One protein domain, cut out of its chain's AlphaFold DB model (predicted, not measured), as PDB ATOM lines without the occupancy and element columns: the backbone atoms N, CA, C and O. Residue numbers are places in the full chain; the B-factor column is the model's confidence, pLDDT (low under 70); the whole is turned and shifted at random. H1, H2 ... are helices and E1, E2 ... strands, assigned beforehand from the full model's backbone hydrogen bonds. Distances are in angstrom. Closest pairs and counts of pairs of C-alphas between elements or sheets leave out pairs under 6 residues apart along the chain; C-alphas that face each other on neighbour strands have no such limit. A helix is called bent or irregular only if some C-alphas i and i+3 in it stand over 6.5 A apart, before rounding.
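This is residues 2 to 67 and 80 to 92 of the 117 residues of an uncharacterized protein of Clostridium novyi B str. NCTC 9691 (UniProt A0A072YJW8). Two antiparallel two-stranded ribbons, E1 with E4 and E2 with E3, run along the long axis, loosely and partly face to face. The short helix H1 sits beside E4, and the bent strand E5 lies near E2. The printed part has 79 residues, with named elements in the order H1, E1, E2, E3, E4, E5, and is mostly strand. It is compact, with a radius of gyration of the C-alphas of 12.9 A, and only just elongated, spanning 38 by 25 by 24 A.

Residues 4 to 5 pair in parallel with residues 44 to 45 of E3, which holds residues 42 to 47. H1, residues 8 to 12, begins at C-alpha 8 (276.039, 268.465, 292.675). E1 is residues 18 to 25, 22.5 A long, E2 residues 30 to 39, 28.8 A, and E4 residues 55 to 62, 23.6 A. E5, residues 80 to 87, bends by 62 degrees at residue 83 and ends at C-alpha 87 (281.603, 257.110, 307.722).

E1 and E4 are antiparallel at 160 degrees, with N 21 and O 59 3.0 A apart, within hydrogen-bond range. E2 and E3 form an antiparallel hairpin at 166 degrees, with N 37 and O 44 2.9 A apart, also within range. The closest C-alphas of E2 and E4 are those of Phe 39 and Pro 62, 7.6 A apart. The closest C-alphas of H1 and E4 are those of Asn 8 and Leu 59, 6.3 A apart. In H1 every O i to N i+4 pair is within hydrogen-bond range. E5 pairs with no named strand; it and E2 are near each other, with 16 pairs of C-alphas within 10 A, while E1 and E5 are apart.

The two farthest C-alphas, of Ser 28 and Ser 41, are 38.6 A apart. Residues 68 to 79 are not printed, and C-alphas 67 and 80 are 23.6 A apart across the cut. Of the links that are printed whole, none is long. Residues 2 to 16 have pLDDT under 70; the mean of the printed part is 86.6.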
ATOM      1  N   GLY A   2     268.565 250.516 292.614       44.44
ATOM      2  CA  GLY A   2     269.342 251.496 291.847       44.44
ATOM      3  C   GLY A   2     269.910 252.602 292.737       44.44
ATOM      4  O   GLY A   2     269.208 253.114 293.609       44.44
ATOM      5  N   VAL A   3     271.177 252.957 292.525       43.09
ATOM      6  CA  VAL A   3     271.793 254.163 293.091       43.09
ATOM      7  C   VAL A   3     271.471 255.315 292.146       43.09
ATOM      8  O   VAL A   3     271.774 255.230 290.959       43.09
ATOM      9  N   ASN A   4     270.839 256.377 292.649       54.66
ATOM     10  CA  ASN A   4     270.665 257.594 291.859       54.66
ATOM     11  C   ASN A   4     271.929 258.442 291.997       54.66
ATOM     12  O   ASN A   4     272.249 258.907 293.095       54.66
ATOM     13  N   ILE A   5     272.635 258.629 290.885       51.12
ATOM     14  CA  ILE A   5     273.749 259.570 290.796       51.12
ATOM     15  C   ILE A   5     273.133 260.954 290.618       51.12
ATOM     16  O   ILE A   5     272.479 261.226 289.612       51.12
ATOM     17  N   TYR A   6     273.311 261.824 291.607       56.09
ATOM     18  CA  TYR A   6     272.947 263.228 291.468       56.09
ATOM     19  C   TYR A   6     274.223 264.018 291.176       56.09
ATOM     20  O   TYR A   6     275.213 263.912 291.891       56.09
ATOM     21  N   LEU A   7     274.217 264.829 290.120       51.34
ATOM     22  CA  LEU A   7     275.260 265.835 289.933       51.34
ATOM     23  C   LEU A   7     275.032 266.948 290.968       51.34
ATOM     24  O   LEU A   7     273.902 267.413 291.126       51.34
ATOM     25  N   ASN A   8     276.087 267.405 291.647       50.84
ATOM     26  CA  ASN A   8     276.039 268.465 292.675       50.84
ATOM     27  C   ASN A   8     275.299 269.737 292.197       50.84
ATOM     28  O   ASN A   8     274.617 270.418 292.963       50.84
ATOM     29  N   LYS A   9     275.333 269.997 290.882       48.97
ATOM     30  CA  LYS A   9     274.590 271.074 290.211       48.97
ATOM     31  C   LYS A   9     273.073 271.033 290.474       48.97
ATOM     32  O   LYS A   9     272.437 272.082 290.504       48.97
ATOM     33  N   CYS A  10     272.493 269.851 290.684       50.16
ATOM     34  CA  CYS A  10     271.063 269.682 290.950       50.16
ATOM     35  C   CYS A  10     270.674 270.033 292.394       50.16
ATOM     36  O   CYS A  10     269.573 270.532 292.606       50.16
ATOM     37  N   LEU A  11     271.562 269.811 293.371       54.38
ATOM     38  CA  LEU A  11     271.293 270.131 294.779       54.38
ATOM     39  C   LEU A  11     271.382 271.640 295.034       54.38
ATOM     40  O   LEU A  11     270.485 272.205 295.656       54.38
ATOM     41  N   ASN A  12     272.372 272.310 294.439       50.50
ATOM     42  CA  ASN A  12     272.520 273.768 294.539       50.50
ATOM     43  C   ASN A  12     271.362 274.546 293.885       50.50
ATOM     44  O   ASN A  12     271.085 275.678 294.266       50.50
ATOM     45  N   LYS A  13     270.653 273.953 292.914       47.62
ATOM     46  CA  LYS A  13     269.508 274.590 292.238       47.62
ATOM     47  C   LYS A  13     268.224 274.588 293.085       47.62
ATOM     48  O   LYS A  13     267.295 275.326 292.776       47.62
ATOM     49  N   ALA A  14     268.150 273.758 294.125       55.38
ATOM     50  CA  ALA A  14     266.914 273.488 294.856       55.38
ATOM     51  C   ALA A  14     266.714 274.323 296.140       55.38
ATOM     52  O   ALA A  14     265.744 274.061 296.845       55.38
ATOM     53  N   ASN A  15     267.582 275.301 296.454       58.62
ATOM     54  CA  ASN A  15     267.531 276.066 297.718       58.62
ATOM     55  C   ASN A  15     267.427 275.148 298.955       58.62
ATOM     56  O   ASN A  15     266.595 275.336 299.838       58.62
ATOM     57  N   ILE A  16     268.238 274.089 298.983       68.56
ATOM     58  CA  ILE A  16     268.292 273.155 300.109       68.56
ATOM     59  C   ILE A  16     269.378 273.636 301.066       68.56
ATOM     60  O   ILE A  16     270.537 273.732 300.665       68.56
ATOM     61  N   ASP A  17     269.015 273.868 302.329       81.94
ATOM     62  CA  ASP A  17     270.001 274.068 303.388       81.94
ATOM     63  C   ASP A  17     270.914 272.840 303.471       81.94
ATOM     64  O   ASP A  17     270.458 271.690 303.572       81.94
ATOM     65  N   CYS A  18     272.220 273.080 303.407       88.69
ATOM     66  CA  CYS A  18     273.213 272.022 303.403       88.69
ATOM     67  C   CYS A  18     274.466 272.398 304.178       88.69
ATOM     68  O   CYS A  18     274.898 273.549 304.194       88.69
ATOM     69  N   ASN A  19     275.078 271.373 304.761       93.12
ATOM     70  CA  ASN A  19     276.489 271.412 305.104       93.12
ATOM     71  C   ASN A  19     277.280 270.960 303.876       93.12
ATOM     72  O   ASN A  19     276.759 270.241 303.023       93.12
ATOM     73  N   TYR A  20     278.544 271.352 303.774       93.12
ATOM     74  CA  TYR A  20     279.389 270.900 302.675       93.12
ATOM     75  C   TYR A  20     280.601 270.113 303.152       93.12
ATOM     76  O   TYR A  20     281.126 270.307 304.251       93.12
ATOM     77  N   ILE A  21     281.061 269.238 302.264       96.19
ATOM     78  CA  ILE A  21     282.381 268.623 302.335       96.19
ATOM     79  C   ILE A  21     283.244 269.309 301.292       96.19
ATOM     80  O   ILE A  21     282.851 269.405 300.126       96.19
ATOM     81  N   ARG A  22     284.408 269.790 301.712       95.81
ATOM     82  CA  ARG A  22     285.392 270.418 300.838       95.81
ATOM     83  C   ARG A  22     286.690 269.639 300.873       95.81
ATOM     84  O   ARG A  22     287.178 269.305 301.948       95.81
ATOM     85  N   VAL A  23     287.258 269.403 299.704       97.75
ATOM     86  CA  VAL A  23     288.548 268.731 299.556       97.75
ATOM     87  C   VAL A  23     289.468 269.656 298.774       97.75
ATOM     88  O   VAL A  23     289.099 270.091 297.687       97.75
ATOM     89  N   PHE A  24     290.626 269.987 299.342       97.56
ATOM     90  CA  PHE A  24     291.687 270.771 298.709       97.56
ATOM     91  C   PHE A  24     292.879 269.865 298.443       97.56
ATOM     92  O   PHE A  24     293.365 269.202 299.357       97.56
ATOM     93  N   ASN A  25     293.340 269.832 297.201       97.88
ATOM     94  CA  ASN A  25     294.459 268.998 296.805       97.88
ATOM     95  C   ASN A  25     295.732 269.840 296.697       97.88
ATOM     96  O   ASN A  25     295.812 270.737 295.864       97.88
ATOM     97  N   VAL A  26     296.740 269.531 297.506       97.56
ATOM     98  CA  VAL A  26     298.105 270.068 297.386       97.56
ATOM     99  C   VAL A  26     299.124 268.990 296.992       97.56
ATOM    100  O   VAL A  26     300.298 269.304 296.800       97.56
ATOM    101  N   GLY A  27     298.688 267.734 296.856       96.88
ATOM    102  CA  GLY A  27     299.513 266.603 296.442       96.88
ATOM    103  C   GLY A  27     299.859 266.617 294.953       96.88
ATOM    104  O   GLY A  27     299.237 267.313 294.149       96.88
ATOM    105  N   SER A  28     300.869 265.834 294.578       95.50
ATOM    106  CA  SER A  28     301.360 265.714 293.197       95.50
ATOM    107  C   SER A  28     300.586 264.660 292.388       95.50
ATOM    108  O   SER A  28     301.185 263.748 291.826       95.50
ATOM    109  N   PHE A  29     299.256 264.722 292.414       97.06
ATOM    110  CA  PHE A  29     298.337 263.781 291.758       97.06
ATOM    111  C   PHE A  29     296.965 264.441 291.580       97.06
ATOM    112  O   PHE A  29     296.736 265.532 292.105       97.06
ATOM    113  N   GLU A  30     296.030 263.805 290.875       97.88
ATOM    114  CA  GLU A  30     294.634 264.255 290.850       97.88
ATOM    115  C   GLU A  30     293.873 263.683 292.046       97.88
ATOM    116  O   GLU A  30     294.076 262.536 292.420       97.88
ATOM    117  N   THR A  31     292.975 264.450 292.659       98.12
ATOM    118  CA  THR A  31     292.099 263.934 293.722       98.12
ATOM    119  C   THR A  31     290.664 263.857 293.225       98.12
ATOM    120  O   THR A  31     290.172 264.804 292.618       98.12
ATOM    121  N   ILE A  32     289.960 262.768 293.519       97.44
ATOM    122  CA  ILE A  32     288.511 262.643 293.302       97.44
ATOM    123  C   ILE A  32     287.890 262.195 294.620       97.44
ATOM    124  O   ILE A  32     288.488 261.419 295.364       97.44
ATOM    125  N   PHE A  33     286.692 262.680 294.943       97.12
ATOM    126  CA  PHE A  33     285.970 262.178 296.104       97.12
ATOM    127  C   PHE A  33     284.500 261.893 295.832       97.12
ATOM    128  O   PHE A  33     283.843 262.500 294.983       97.12
ATOM    129  N   TYR A  34     283.991 260.946 296.610       96.25
ATOM    130  CA  TYR A  34     282.657 260.386 296.513       96.25
ATOM    131  C   TYR A  34     281.974 260.482 297.867       96.25
ATOM    132  O   TYR A  34     282.564 260.169 298.903       96.25
ATOM    133  N   VAL A  35     280.702 260.866 297.862       96.94
ATOM    134  CA  VAL A  35     279.886 260.921 299.072       96.94
ATOM    135  C   VAL A  35     278.630 260.103 298.844       96.94
ATOM    136  O   VAL A  35     277.753 260.474 298.064       96.94
ATOM    137  N   ASN A  36     278.553 258.973 299.539       96.75
ATOM    138  CA  ASN A  36     277.369 258.131 299.588       96.75
ATOM    139  C   ASN A  36     276.563 258.476 300.835       96.75
ATOM    140  O   ASN A  36     277.117 258.495 301.928       96.75
ATOM    141  N   PHE A  37     275.264 258.714 300.709       95.56
ATOM    142  CA  PHE A  37     274.402 258.985 301.861       95.56
ATOM    143  C   PHE A  37     272.957 258.572 301.605       95.56
ATOM    144  O   PHE A  37     272.562 258.234 300.489       95.56
ATOM    145  N   THR A  38     272.152 258.589 302.661       94.75
ATOM    146  CA  THR A  38     270.707 258.373 302.603       94.75
ATOM    147  C   THR A  38     269.985 259.705 302.762       94.75
ATOM    148  O   THR A  38     270.217 260.419 303.730       94.75
ATOM    149  N   PHE A  39     269.085 260.036 301.838       91.12
ATOM    150  CA  PHE A  39     268.235 261.224 301.913       91.12
ATOM    151  C   PHE A  39     266.827 260.882 301.434       91.12
ATOM    152  O   PHE A  39     266.658 260.297 300.363       91.12
ATOM    153  N   ARG A  40     265.810 261.211 302.244       90.44
ATOM    154  CA  ARG A  40     264.398 260.859 301.985       90.44
ATOM    155  C   ARG A  40     264.226 259.377 301.600       90.44
ATOM    156  O   ARG A  40     263.610 259.050 300.588       90.44
ATOM    157  N   SER A  41     264.851 258.494 302.383       91.44
ATOM    158  CA  SER A  41     264.856 257.030 302.197       91.44
ATOM    159  C   SER A  41     265.490 256.522 300.892       91.44
ATOM    160  O   SER A  41     265.355 255.346 300.559       91.44
ATOM    161  N   LYS A  42     266.211 257.374 300.152       91.06
ATOM    162  CA  LYS A  42     266.946 256.999 298.937       91.06
ATOM    163  C   LYS A  42     268.448 257.069 299.177       91.06
ATOM    164  O   LYS A  42     268.930 258.012 299.799       91.06
ATOM    165  N   LYS A  43     269.184 256.090 298.644       93.44
ATOM    166  CA  LYS A  43     270.647 256.149 298.572       93.44
ATOM    167  C   LYS A  43     271.054 257.071 297.428       93.44
ATOM    168  O   LYS A  43     270.607 256.883 296.295       93.44
ATOM    169  N   ILE A  44     271.880 258.054 297.749       92.94
ATOM    170  CA  ILE A  44     272.428 259.037 296.825       92.94
ATOM    171  C   ILE A  44     273.941 258.871 296.809       92.94
ATOM    172  O   ILE A  44     274.558 258.747 297.866       92.94
ATOM    173  N   LEU A  45     274.506 258.888 295.607       94.31
ATOM    174  CA  LEU A  45     275.937 259.018 295.379       94.31
ATOM    175  C   LEU A  45     276.184 260.363 294.699       94.31
ATOM    176  O   LEU A  45     275.639 260.629 293.625       94.31
ATOM    177  N   LEU A  46     277.004 261.191 295.336       93.06
ATOM    178  CA  LEU A  46     277.604 262.367 294.721       93.06
ATOM    179  C   LEU A  46     279.076 262.085 294.451       93.06
ATOM    180  O   LEU A  46     279.746 261.435 295.253       93.06
ATOM    181  N   GLN A  47     279.570 262.620 293.347       94.31
ATOM    182  CA  GLN A  47     280.966 262.546 292.945       94.31
ATOM    183  C   GLN A  47     281.453 263.962 292.626       94.31
ATOM    184  O   GLN A  47     280.691 264.769 292.084       94.31
ATOM    185  N   SER A  48     282.693 264.272 292.998       94.25
ATOM    186  CA  SER A  48     283.370 265.501 292.589       94.25
ATOM    187  C   SER A  48     283.896 265.409 291.157       94.25
ATOM    188  O   SER A  48     284.131 264.320 290.635       94.25
ATOM    189  N   ASP A  49     284.186 266.557 290.556       92.62
ATOM    190  CA  ASP A  49     285.092 266.590 289.404       92.62
ATOM    191  C   ASP A  49     286.530 266.235 289.850       92.62
ATOM    192  O   ASP A  49     286.814 266.189 291.056       92.62
ATOM    193  N   SER A  50     287.441 265.994 288.897       94.88
ATOM    194  CA  SER A  50     288.875 265.860 289.198       94.88
ATOM    195  C   SER A  50     289.415 267.152 289.809       94.88
ATOM    196  O   SER A  50     289.270 268.242 289.251       94.88
ATOM    197  N   ILE A  51     290.072 267.025 290.957       96.88
ATOM    198  CA  ILE A  51     290.664 268.126 291.709       96.88
ATOM    199  C   ILE A  51     292.167 268.117 291.458       96.88
ATOM    200  O   ILE A  51     292.909 267.315 292.029       96.88
ATOM    201  N   LEU A  52     292.620 269.021 290.592       97.12
ATOM    202  CA  LEU A  52     294.040 269.208 290.294       97.12
ATOM    203  C   LEU A  52     294.795 269.812 291.489       97.12
ATOM    204  O   LEU A  52     294.193 270.401 292.390       97.12
ATOM    205  N   GLN A  53     296.124 269.711 291.470       96.94
ATOM    206  CA  GLN A  53     296.981 270.337 292.475       96.94
ATOM    207  C   GLN A  53     296.707 271.849 292.591       96.94
ATOM    208  O   GLN A  53     296.557 272.562 291.596       96.94
ATOM    209  N   GLY A  54     296.629 272.344 293.823       95.62
ATOM    210  CA  GLY A  54     296.309 273.733 294.144       95.62
ATOM    211  C   GLY A  54     294.841 274.106 293.915       95.62
ATOM    212  O   GLY A  54     294.510 275.293 293.936       95.62
ATOM    213  N   LYS A  55     293.950 273.131 293.693       96.62
ATOM    214  CA  LYS A  55     292.504 273.345 293.533       96.62
ATOM    215  C   LYS A  55     291.719 272.643 294.628       96.62
ATOM    216  O   LYS A  55     292.176 271.674 295.230       96.62
ATOM    217  N   ASP A  56     290.515 273.147 294.878       95.62
ATOM    218  CA  ASP A  56     289.553 272.537 295.785       95.62
ATOM    219  C   ASP A  56     288.197 272.326 295.120       95.62
ATOM    220  O   ASP A  56     287.862 272.972 294.125       95.62
ATOM    221  N   TYR A  57     287.400 271.441 295.709       95.06
ATOM    222  CA  TYR A  57     286.031 271.195 295.288       95.06
ATOM    223  C   TYR A  57     285.117 270.986 296.491       95.06
ATOM    224  O   TYR A  57     285.546 270.506 297.542       95.06
ATOM    225  N   ARG A  58     283.839 271.354 296.337       93.88
ATOM    226  CA  ARG A  58     282.831 271.304 297.403       93.88
ATOM    227  C   ARG A  58     281.611 270.516 296.960       93.88
ATOM    228  O   ARG A  58     281.024 270.838 295.931       93.88
ATOM    229  N   LEU A  59     281.182 269.553 297.770       93.44
ATOM    230  CA  LEU A  59     279.892 268.874 297.624       93.44
ATOM    231  C   LEU A  59     278.939 269.326 298.731       93.44
ATOM    232  O   LEU A  59     279.276 269.243 299.910       93.44
ATOM    233  N   CYS A  60     277.756 269.798 298.337       91.56
ATOM    234  CA  CYS A  60     276.675 270.191 299.240       91.56
ATOM    235  C   CYS A  60     275.873 268.944 299.633       91.56
ATOM    236  O   CYS A  60     275.390 268.205 298.774       91.56
ATOM    237  N   ILE A  61     275.756 268.697 300.936       91.94
ATOM    238  CA  ILE A  61     275.088 267.535 301.519       91.94
ATOM    239  C   ILE A  61     273.885 268.027 302.337       91.94
ATOM    240  O   ILE A  61     274.073 268.782 303.296       91.94
ATOM    241  N   PRO A  62     272.647 267.626 301.991       91.44
ATOM    242  CA  PRO A  62     271.450 268.081 302.698       91.44
ATOM    243  C   PRO A  62     271.548 267.859 304.213       91.44
ATOM    244  O   PRO A  62     271.976 266.789 304.640       91.44
ATOM    245  N   LEU A  63     271.087 268.819 305.026       90.56
ATOM    246  CA  LEU A  63     271.196 268.746 306.497       90.56
ATOM    247  C   LEU A  63     270.542 267.501 307.123       90.56
ATOM    248  O   LEU A  63     270.933 267.069 308.201       90.56
ATOM    249  N   THR A  64     269.549 266.912 306.454       91.38
ATOM    250  CA  THR A  64     268.840 265.709 306.921       91.38
ATOM    251  C   THR A  64     269.379 264.408 306.321       91.38
ATOM    252  O   THR A  64     268.755 263.354 306.462       91.38
ATOM    253  N   ALA A  65     270.518 264.456 305.622       93.19
ATOM    254  CA  ALA A  65     271.192 263.266 305.125       93.19
ATOM    255  C   ALA A  65     271.766 262.428 306.279       93.19
ATOM    256  O   ALA A  65     272.327 262.954 307.237       93.19
ATOM    257  N   THR A  66     271.666 261.105 306.167       95.81
ATOM    258  CA  THR A  66     272.188 260.151 307.158       95.81
ATOM    259  C   THR A  66     273.064 259.091 306.499       95.81
ATOM    260  O   THR A  66     273.085 258.964 305.272       95.81
ATOM    261  N   ASN A  67     273.795 258.312 307.307       96.50
ATOM    262  CA  ASN A  67     274.700 257.257 306.832       96.50
ATOM    263  C   ASN A  67     275.703 257.772 305.785       96.50
ATOM    264  O   ASN A  67     275.888 257.155 304.735       96.50
ATOM    265  N   PHE A  80     293.618 254.205 291.078       95.12
ATOM    266  CA  PHE A  80     293.091 254.862 292.270       95.12
ATOM    267  C   PHE A  80     293.834 254.358 293.503       95.12
ATOM    268  O   PHE A  80     294.004 253.150 293.679       95.12
ATOM    269  N   HIS A  81     294.217 255.279 294.377       96.44
ATOM    270  CA  HIS A  81     294.759 254.990 295.694       96.44
ATOM    271  C   HIS A  81     293.876 255.664 296.741       96.44
ATOM    272  O   HIS A  81     293.768 256.888 296.792       96.44
ATOM    273  N   VAL A  82     293.236 254.854 297.581       97.50
ATOM    274  CA  VAL A  82     292.362 255.344 298.650       97.50
ATOM    275  C   VAL A  82     293.166 256.136 299.677       97.50
ATOM    276  O   VAL A  82     294.048 255.588 300.332       97.50
ATOM    277  N   VAL A  83     292.812 257.407 299.862       98.06
ATOM    278  CA  VAL A  83     293.405 258.296 300.876       98.06
ATOM    279  C   VAL A  83     292.550 258.320 302.141       98.06
ATOM    280  O   VAL A  83     293.062 258.289 303.257       98.06
ATOM    281  N   PHE A  84     291.228 258.353 301.972       98.25
ATOM    282  CA  PHE A  84     290.257 258.331 303.061       98.25
ATOM    283  C   PHE A  84     289.045 257.493 302.661       98.25
ATOM    284  O   PHE A  84     288.549 257.612 301.546       98.25
ATOM    285  N   ASN A  85     288.528 256.670 303.573       98.06
ATOM    286  CA  ASN A  85     287.330 255.865 303.330       98.06
ATOM    287  C   ASN A  85     286.640 255.543 304.653       98.06
ATOM    288  O   ASN A  85     286.947 254.537 305.293       98.06
ATOM    289  N   ASN A  86     285.726 256.409 305.089       98.31
ATOM    290  CA  ASN A  86     285.021 256.195 306.348       98.31
ATOM    291  C   ASN A  86     283.632 256.845 306.379       98.31
ATOM    292  O   ASN A  86     283.294 257.715 305.570       98.31
ATOM    293  N   PHE A  87     282.820 256.411 307.341       97.81
ATOM    294  CA  PHE A  87     281.603 257.110 307.722       97.81
ATOM    295  C   PHE A  87     281.943 258.377 308.499       97.81
ATOM    296  O   PHE A  87     282.861 258.398 309.320       97.81
ATOM    297  N   ILE A  88     281.177 259.430 308.244       96.06
ATOM    298  CA  ILE A  88     281.342 260.727 308.889       96.06
ATOM    299  C   ILE A  88     279.996 261.250 309.380       96.06
ATOM    300  O   ILE A  88     278.945 261.007 308.786       96.06
ATOM    301  N   THR A  89     280.039 262.022 310.458       93.19
ATOM    302  CA  THR A  89     278.917 262.854 310.893       93.19
ATOM    303  C   THR A  89     279.121 264.261 310.351       93.19
ATOM    304  O   THR A  89     280.229 264.793 310.434       93.19
ATOM    305  N   LEU A  90     278.068 264.862 309.798       89.88
ATOM    306  CA  LEU A  90     278.128 266.167 309.141       89.88
ATOM    307  C   LEU A  90     277.275 267.198 309.897       89.88
ATOM    308  O   LEU A  90     276.297 267.720 309.370       89.88
ATOM    309  N   ASN A  91     277.638 267.463 311.157       86.81
ATOM    310  CA  ASN A  91     276.968 268.476 311.987       86.81
ATOM    311  C   ASN A  91     277.312 269.907 311.537       86.81
ATOM    312  O   ASN A  91     276.541 270.835 311.752       86.81
ATOM    313  N   ASN A  92     278.473 270.071 310.907       91.06
ATOM    314  CA  ASN A  92     279.001 271.304 310.344       91.06
ATOM    315  C   ASN A  92     279.745 271.000 309.030       91.06
ATOM    316  O   ASN A  92     279.843 269.847 308.600       91.06
TER     317      ASN A  92